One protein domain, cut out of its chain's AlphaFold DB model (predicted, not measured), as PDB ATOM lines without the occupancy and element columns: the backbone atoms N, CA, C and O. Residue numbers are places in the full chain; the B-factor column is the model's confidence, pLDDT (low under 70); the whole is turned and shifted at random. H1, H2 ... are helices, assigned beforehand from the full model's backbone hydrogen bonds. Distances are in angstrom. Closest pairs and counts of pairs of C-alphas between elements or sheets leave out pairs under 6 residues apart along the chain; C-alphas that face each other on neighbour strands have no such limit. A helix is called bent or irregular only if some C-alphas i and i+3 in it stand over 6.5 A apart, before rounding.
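What this domain is: This is residues 165 to 227 of the 474 residues of an uncharacterized protein of Magnetospirillum fulvum (UniProt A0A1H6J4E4). Two helices, H2 and H3, pack on each other on one side of the domain, while a third, H1, sits on the other side with no helix touching it. The 17-residue link from H2 to H3, residues 195 to 211, loops out and then comes back through the middle of the domain to H3, and residues 220 to 227 turn back after H3. The printed part has 63 residues with three named helices, in the order H1, H2, H3, and no named strand; its class is all helix, though under half of the residues, 29 of 63, are in named elements. The whole is compact and rounded, with a radius of gyration of the C-alphas of 11.0 A and spans of 28 by 26 by 19 A.

How they stand to each other: Begin with H2, residues 183 to 194, the longest helix, and look from it to H3, residues 212 to 219. The two touch, with 5 pairs of C-alphas within 8 A; the closest C-alphas are those of Gln 188 and Ala 212, 5.8 A apart. Centre to centre they are 11.4 A apart. Their lines stand at a steep tilt of 35.4 degrees, only just beyond shallow, and they run the same way. Then look to H1, residues 165 to 173: it is apart from H2 and apart from H3, with no C-alpha of either within 8 A of it. In the backbones of H1, H2 and H3 every O i to N i+4 pair is within hydrogen-bond range.

Where its parts are: Find C-alpha 183, of Ile 183, at (204.582, 185.097, 166.555); from there H2 runs through 12 residues to C-alpha 194 at (192.915, 195.889, 162.727), 16.3 A away. H3 covers 8 residues and 10.4 A from first to last C-alpha; it ends at C-alpha 219, at (187.853, 193.284, 170.810). Go back to the first printed residue, Glu 165, with its C-alpha at (204.964, 211.125, 176.610), to find where H1 begins; its 9 residues measure 12.5 A from first to last C-alpha. None of the three helices is bent or irregular.

The domain as a whole: Look for the two C-alphas farthest apart at Gly 204 and Leu 221, 29.5 A from each other. The C-alphas of Glu 165 and Gln 227, the first and last printed residues, are 15.5 A apart. The printed part has no cut. The link from H1 to H2, 9 residues, is short, and the link from H2 to H3, 17 residues, is long; the C-alphas of the long one lie 2 to 14 A from the mean of the C-alphas. In the B-factor column the mean pLDDT of the printed part is 86.7, and residues 175 to 182, in the link from H1 to H2, are under 70 in this predicted model.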
ATOM      1  N   GLU A 165     203.582 211.425 176.234       88.06
ATOM      2  CA  GLU A 165     204.964 211.125 176.610       88.06
ATOM      3  C   GLU A 165     205.034 210.196 177.819       88.06
ATOM      4  O   GLU A 165     205.753 209.194 177.787       88.06
ATOM      5  N   SER A 166     204.265 210.502 178.870       85.25
ATOM      6  CA  SER A 166     204.213 209.672 180.078       85.25
ATOM      7  C   SER A 166     203.622 208.299 179.771       85.25
ATOM      8  O   SER A 166     204.126 207.285 180.256       85.25
ATOM      9  N   ASP A 167     202.595 208.251 178.919       89.88
ATOM     10  CA  ASP A 167     201.960 207.009 178.485       89.88
ATOM     11  C   ASP A 167     202.893 206.128 177.633       89.88
ATOM     12  O   ASP A 167     202.911 204.906 177.821       89.88
ATOM     13  N   ILE A 168     203.699 206.718 176.742       90.31
ATOM     14  CA  ILE A 168     204.744 206.020 175.970       90.31
ATOM     15  C   ILE A 168     205.834 205.503 176.912       90.31
ATOM     16  O   ILE A 168     206.208 204.328 176.845       90.31
ATOM     17  N   TYR A 169     206.334 206.357 177.810       87.19
ATOM     18  CA  TYR A 169     207.398 206.006 178.750       87.19
ATOM     19  C   TYR A 169     206.995 204.829 179.648       87.19
ATOM     20  O   TYR A 169     207.711 203.825 179.716       87.19
ATOM     21  N   ALA A 170     205.813 204.898 180.269       86.00
ATOM     22  CA  ALA A 170     205.291 203.829 181.120       86.00
ATOM     23  C   ALA A 170     205.189 202.491 180.367       86.00
ATOM     24  O   ALA A 170     205.504 201.431 180.916       86.00
ATOM     25  N   ARG A 171     204.803 202.531 179.087       86.75
ATOM     26  CA  ARG A 171     204.660 201.334 178.248       86.75
ATOM     27  C   ARG A 171     205.984 200.729 177.827       86.75
ATOM     28  O   ARG A 171     206.092 199.507 177.814       86.75
ATOM     29  N   ARG A 172     206.999 201.551 177.557       84.06
ATOM     30  CA  ARG A 172     208.367 201.078 177.290       84.06
ATOM     31  C   ARG A 172     208.962 200.352 178.494       84.06
ATOM     32  O   ARG A 172     209.602 199.318 178.324       84.06
ATOM     33  N   LEU A 173     208.719 200.867 179.702       78.94
ATOM     34  CA  LEU A 173     209.160 200.223 180.942       78.94
ATOM     35  C   LEU A 173     208.391 198.935 181.240       78.94
ATOM     36  O   LEU A 173     208.951 197.979 181.781       78.94
ATOM     37  N   SER A 174     207.105 198.881 180.888       72.19
ATOM     38  CA  SER A 174     206.346 197.643 180.989       72.19
ATOM     39  C   SER A 174     206.878 196.641 179.955       72.19
ATOM     40  O   SER A 174     206.609 196.736 178.762       72.19
ATOM     41  N   HIS A 175     207.630 195.633 180.403       57.47
ATOM     42  CA  HIS A 175     208.187 194.572 179.548       57.47
ATOM     43  C   HIS A 175     207.152 193.797 178.692       57.47
ATOM     44  O   HIS A 175     207.542 192.899 177.945       57.47
ATOM     45  N   GLU A 176     205.856 194.080 178.839       58.62
ATOM     46  CA  GLU A 176     204.741 193.497 178.085       58.62
ATOM     47  C   GLU A 176     204.439 194.236 176.765       58.62
ATOM     48  O   GLU A 176     203.766 193.664 175.911       58.62
ATOM     49  N   GLY A 177     204.915 195.479 176.587       53.19
ATOM     50  CA  GLY A 177     204.597 196.321 175.422       53.19
ATOM     51  C   GLY A 177     205.548 196.185 174.227       53.19
ATOM     52  O   GLY A 177     205.204 196.604 173.123       53.19
ATOM     53  N   LEU A 178     206.731 195.596 174.428       59.78
ATOM     54  CA  LEU A 178     207.723 195.406 173.369       59.78
ATOM     55  C   LEU A 178     207.713 193.956 172.873       59.78
ATOM     56  O   LEU A 178     207.833 193.032 173.688       59.78
ATOM     57  N   PRO A 179     207.610 193.723 171.554       58.03
ATOM     58  CA  PRO A 179     207.660 192.378 171.014       58.03
ATOM     59  C   PRO A 179     209.040 191.756 171.256       58.03
ATOM     60  O   PRO A 179     210.074 192.311 170.894       58.03
ATOM     61  N   LYS A 180     209.062 190.564 171.859       62.03
ATOM     62  CA  LYS A 180     210.299 189.878 172.279       62.03
ATOM     63  C   LYS A 180     210.850 188.875 171.255       62.03
ATOM     64  O   LYS A 180     211.771 188.148 171.606       62.03
ATOM     65  N   ARG A 181     210.338 188.890 170.008       59.81
ATOM     66  CA  ARG A 181     210.571 187.976 168.850       59.81
ATOM     67  C   ARG A 181     209.394 187.022 168.560       59.81
ATOM     68  O   ARG A 181     208.564 186.732 169.424       59.81
ATOM     69  N   GLY A 182     209.333 186.526 167.320       69.56
ATOM     70  CA  GLY A 182     208.431 185.451 166.877       69.56
ATOM     71  C   GLY A 182     206.982 185.875 166.599       69.56
ATOM     72  O   GLY A 182     206.717 187.009 166.206       69.56
ATOM     73  N   ILE A 183     206.034 184.952 166.820       70.00
ATOM     74  CA  ILE A 183     204.582 185.097 166.555       70.00
ATOM     75  C   ILE A 183     203.980 186.352 167.215       70.00
ATOM     76  O   ILE A 183     203.028 186.934 166.696       70.00
ATOM     77  N   SER A 184     204.565 186.810 168.325       78.62
ATOM     78  CA  SER A 184     204.145 188.032 169.019       78.62
ATOM     79  C   SER A 184     204.228 189.292 168.145       78.62
ATOM     80  O   SER A 184     203.337 190.131 168.231       78.62
ATOM     81  N   ILE A 185     205.234 189.390 167.263       84.81
ATOM     82  CA  ILE A 185     205.400 190.519 166.333       84.81
ATOM     83  C   ILE A 185     204.260 190.527 165.319       84.81
ATOM     84  O   ILE A 185     203.572 191.530 165.173       84.81
ATOM     85  N   TRP A 186     204.022 189.392 164.658       89.62
ATOM     86  CA  TRP A 186     202.978 189.268 163.639       89.62
ATOM     87  C   TRP A 186     201.587 189.568 164.197       89.62
ATOM     88  O   TRP A 186     200.814 190.286 163.565       89.62
ATOM     89  N   LEU A 187     201.284 189.062 165.397       90.94
ATOM     90  CA  LEU A 187     200.021 189.346 166.068       90.94
ATOM     91  C   LEU A 187     199.883 190.836 166.403       90.94
ATOM     92  O   LEU A 187     198.833 191.416 166.152       90.94
ATOM     93  N   GLN A 188     200.927 191.463 166.947       89.88
ATOM     94  CA  GLN A 188     200.914 192.888 167.277       89.88
ATOM     95  C   GLN A 188     200.732 193.757 166.028       89.88
ATOM     96  O   GLN A 188     199.891 194.650 166.023       89.88
ATOM     97  N   GLU A 189     201.452 193.455 164.950       91.62
ATOM     98  CA  GLU A 189     201.313 194.109 163.646       91.62
ATOM     99  C   GLU A 189     199.897 193.970 163.080       91.62
ATOM    100  O   GLU A 189     199.290 194.944 162.633       91.62
ATOM    101  N   TRP A 190     199.330 192.763 163.138       94.81
ATOM    102  CA  TRP A 190     197.949 192.532 162.731       94.81
ATOM    103  C   TRP A 190     196.960 193.334 163.588       94.81
ATOM    104  O   TRP A 190     196.068 193.980 163.040       94.81
ATOM    105  N   LEU A 191     197.143 193.363 164.913       94.75
ATOM    106  CA  LEU A 191     196.301 194.134 165.830       94.75
ATOM    107  C   LEU A 191     196.394 195.640 165.581       94.75
ATOM    108  O   LEU A 191     195.360 196.298 165.571       94.75
ATOM    109  N   MET A 192     197.588 196.182 165.331       93.94
ATOM    110  CA  MET A 192     197.769 197.601 164.999       93.94
ATOM    111  C   MET A 192     197.054 197.972 163.695       93.94
ATOM    112  O   MET A 192     196.471 199.049 163.609       93.94
ATOM    113  N   ARG A 193     197.042 197.078 162.695       95.00
ATOM    114  CA  ARG A 193     196.271 197.286 161.455       95.00
ATOM    115  C   ARG A 193     194.766 197.163 161.686       95.00
ATOM    116  O   ARG A 193     193.994 197.940 161.135       95.00
ATOM    117  N   ARG A 194     194.336 196.184 162.489       96.56
ATOM    118  CA  ARG A 194     192.915 195.889 162.727       96.56
ATOM    119  C   ARG A 194     192.242 196.874 163.687       96.56
ATOM    120  O   ARG A 194     191.033 197.091 163.563       96.56
ATOM    121  N   PHE A 195     193.002 197.431 164.628       95.75
ATOM    122  CA  PHE A 195     192.572 198.364 165.671       95.75
ATOM    123  C   PHE A 195     193.512 199.582 165.704       95.75
ATOM    124  O   PHE A 195     194.278 199.744 166.655       95.75
ATOM    125  N   PRO A 196     193.469 200.455 164.682       94.25
ATOM    126  CA  PRO A 196     194.412 201.567 164.553       94.25
ATOM    127  C   PRO A 196     194.380 202.535 165.742       94.25
ATOM    128  O   PRO A 196     195.425 203.050 166.118       94.25
ATOM    129  N   GLY A 197     193.231 202.710 166.409       93.50
ATOM    130  CA  GLY A 197     193.127 203.536 167.622       93.50
ATOM    131  C   GLY A 197     193.955 203.030 168.812       93.50
ATOM    132  O   GLY A 197     194.264 203.795 169.720       93.50
ATOM    133  N   GLN A 198     194.351 201.754 168.802       95.12
ATOM    134  CA  GLN A 198     195.226 201.165 169.817       95.12
ATOM    135  C   GLN A 198     196.707 201.410 169.527       95.12
ATOM    136  O   GLN A 198     197.523 201.243 170.434       95.12
ATOM    137  N   LYS A 199     197.076 201.796 168.301       94.81
ATOM    138  CA  LYS A 199     198.456 202.113 167.926       94.81
ATOM    139  C   LYS A 199     198.834 203.505 168.439       94.81
ATOM    140  O   LYS A 199     198.028 204.427 168.375       94.81
ATOM    141  N   CYS A 200     200.058 203.643 168.943       94.31
ATOM    142  CA  CYS A 200     200.611 204.931 169.344       94.31
ATOM    143  C   CYS A 200     200.555 205.934 168.179       94.31
ATOM    144  O   CYS A 200     201.012 205.596 167.085       94.31
ATOM    145  N   PRO A 201     200.026 207.153 168.394       93.62
ATOM    146  CA  PRO A 201     199.901 208.149 167.334       93.62
ATOM    147  C   PRO A 201     201.228 208.841 166.983       93.62
ATOM    148  O   PRO A 201     201.303 209.510 165.961       93.62
ATOM    149  N   ARG A 202     202.278 208.708 167.809       92.38
ATOM    150  CA  ARG A 202     203.600 209.285 167.522       92.38
ATOM    151  C   ARG A 202     204.334 208.472 166.454       92.38
ATOM    152  O   ARG A 202     204.522 207.265 166.612       92.38
ATOM    153  N   ASP A 203     204.812 209.159 165.421       90.06
ATOM    154  CA  ASP A 203     205.606 208.558 164.351       90.06
ATOM    155  C   ASP A 203     206.847 207.835 164.884       90.06
ATOM    156  O   ASP A 203     207.520 208.286 165.811       90.06
ATOM    157  N   GLY A 204     207.136 206.674 164.296       88.12
ATOM    158  CA  GLY A 204     208.223 205.793 164.728       88.12
ATOM    159  C   GLY A 204     207.897 204.914 165.943       88.12
ATOM    160  O   GLY A 204     208.635 203.965 166.208       88.12
ATOM    161  N   GLU A 205     206.786 205.145 166.649       87.88
ATOM    162  CA  GLU A 205     206.364 204.291 167.763       87.88
ATOM    163  C   GLU A 205     205.458 203.146 167.281       87.88
ATOM    164  O   GLU A 205     204.295 203.339 166.926       87.88
ATOM    165  N   ASN A 206     205.953 201.909 167.351       89.06
ATOM    166  CA  ASN A 206     205.159 200.698 167.092       89.06
ATOM    167  C   ASN A 206     204.654 200.076 168.401       89.06
ATOM    168  O   ASN A 206     204.919 198.914 168.716       89.06
ATOM    169  N   LEU A 207     203.945 200.882 169.192       91.25
ATOM    170  CA  LEU A 207     203.403 200.484 170.490       91.25
ATOM    171  C   LEU A 207     201.882 200.346 170.420       91.25
ATOM    172  O   LEU A 207     201.200 201.209 169.867       91.25
ATOM    173  N   LEU A 208     201.350 199.289 171.035       92.62
ATOM    174  CA  LEU A 208     199.931 199.213 171.377       92.62
ATOM    175  C   LEU A 208     199.700 199.822 172.766       92.62
ATOM    176  O   LEU A 208     200.539 199.671 173.658       92.62
ATOM    177  N   PHE A 209     198.555 200.476 172.976       93.44
ATOM    178  CA  PHE A 209     198.213 201.004 174.298       93.44
ATOM    179  C   PHE A 209     197.963 199.879 175.302       93.44
ATOM    180  O   PHE A 209     198.487 199.908 176.417       93.44
ATOM    181  N   PHE A 210     197.161 198.891 174.907       92.75
ATOM    182  CA  PHE A 210     197.003 197.633 175.627       92.75
ATOM    183  C   PHE A 210     197.890 196.572 174.988       92.75
ATOM    184  O   PHE A 210     198.091 196.571 173.778       92.75
ATOM    185  N   ASN A 211     198.399 195.619 175.768       90.81
ATOM    186  CA  ASN A 211     199.133 194.503 175.169       90.81
ATOM    187  C   ASN A 211     198.227 193.707 174.197       90.81
ATOM    188  O   ASN A 211     196.997 193.839 174.196       90.81
ATOM    189  N   ALA A 212     198.837 192.861 173.362       91.38
ATOM    190  CA  ALA A 212     198.122 192.125 172.319       91.38
ATOM    191  C   ALA A 212     196.926 191.309 172.852       91.38
ATOM    192  O   ALA A 212     195.853 191.277 172.250       91.38
ATOM    193  N   TRP A 213     197.095 190.678 174.012       91.94
ATOM    194  CA  TRP A 213     196.099 189.799 174.621       91.94
ATOM    195  C   TRP A 213     194.935 190.569 175.238       91.94
ATOM    196  O   TRP A 213     193.780 190.174 175.082       91.94
ATOM    197  N   ASP A 214     195.229 191.697 175.877       92.62
ATOM    198  CA  ASP A 214     194.217 192.609 176.395       92.62
ATOM    199  C   ASP A 214     193.414 193.236 175.247       92.62
ATOM    200  O   ASP A 214     192.189 193.306 175.321       92.62
ATOM    201  N   THR A 215     194.081 193.599 174.146       94.38
ATOM    202  CA  THR A 215     193.425 194.110 172.932       94.38
ATOM    203  C   THR A 215     192.452 193.084 172.348       94.38
ATOM    204  O   THR A 215     191.322 193.434 172.017       94.38
ATOM    205  N   LEU A 216     192.846 191.806 172.266       94.88
ATOM    206  CA  LEU A 216     191.960 190.724 171.821       94.88
ATOM    207  C   LEU A 216     190.761 190.530 172.760       94.88
ATOM    208  O   LEU A 216     189.633 190.394 172.289       94.88
ATOM    209  N   ALA A 217     190.985 190.549 174.078       95.62
ATOM    210  CA  ALA A 217     189.912 190.417 175.064       95.62
ATOM    211  C   ALA A 217     188.900 191.574 174.972       95.62
ATOM    212  O   ALA A 217     187.692 191.342 175.039       95.62
ATOM    213  N   LEU A 218     189.385 192.804 174.772       96.00
ATOM    214  CA  LEU A 218     188.557 193.986 174.523       96.00
ATOM    215  C   LEU A 218     187.788 193.863 173.203       96.00
ATOM    216  O   LEU A 218     186.582 194.106 173.167       96.00
ATOM    217  N   ALA A 219     188.459 193.445 172.127       96.12
ATOM    218  CA  ALA A 219     187.853 193.284 170.810       96.12
ATOM    219  C   ALA A 219     186.719 192.253 170.806       96.12
ATOM    220  O   ALA A 219     185.662 192.511 170.235       96.12
ATOM    221  N   ALA A 220     186.894 191.131 171.510       96.88
ATOM    222  CA  ALA A 220     185.875 190.092 171.652       96.88
ATOM    223  C   ALA A 220     184.591 190.570 172.362       96.88
ATOM    224  O   ALA A 220     183.573 189.883 172.315       96.88
ATOM    225  N   LEU A 221     184.626 191.731 173.024       96.62
ATOM    226  CA  LEU A 221     183.478 192.355 173.687       96.62
ATOM    227  C   LEU A 221     183.026 193.657 173.010       96.62
ATOM    228  O   LEU A 221     182.149 194.332 173.542       96.62
ATOM    229  N   GLY A 222     183.613 194.018 171.864       95.56
ATOM    230  CA  GLY A 222     183.317 195.276 171.174       95.56
ATOM    231  C   GLY A 222     183.837 196.521 171.902       95.56
ATOM    232  O   GLY A 222     183.308 197.606 171.699       95.56
ATOM    233  N   LEU A 223     184.852 196.373 172.761       95.25
ATOM    234  CA  LEU A 223     185.438 197.458 173.556       95.25
ATOM    235  C   LEU A 223     186.740 198.018 172.956       95.25
ATOM    236  O   LEU A 223     187.301 198.962 173.494       95.25
ATOM    237  N   SER A 224     187.262 197.452 171.863       92.19
ATOM    238  CA  SER A 224     188.554 197.868 171.283       92.19
ATOM    239  C   SER A 224     188.490 199.105 170.377       92.19
ATOM    240  O   SER A 224     189.537 199.556 169.910       92.19
ATOM    241  N   GLY A 225     187.293 199.648 170.119       85.00
ATOM    242  CA  GLY A 225     187.071 200.793 169.225       85.00
ATOM    243  C   GLY A 225     187.569 202.143 169.755       85.00
ATOM    244  O   GLY A 225     187.651 203.098 168.992       85.00
ATOM    245  N   THR A 226     187.938 202.222 171.033       87.44
ATOM    246  CA  THR A 226     188.434 203.448 171.674       87.44
ATOM    247  C   THR A 226     189.837 203.834 171.197       87.44
ATOM    248  O   THR A 226     190.622 202.951 170.841       87.44
ATOM    249  N   GLN A 227     190.196 205.118 171.310       92.94
ATOM    250  CA  GLN A 227     191.567 205.614 171.127       92.94
ATOM    251  C   GLN A 227     192.228 205.931 172.479       92.94
ATOM    252  O   GLN A 227     192.315 207.089 172.880       92.94
TER     253      GLN A 227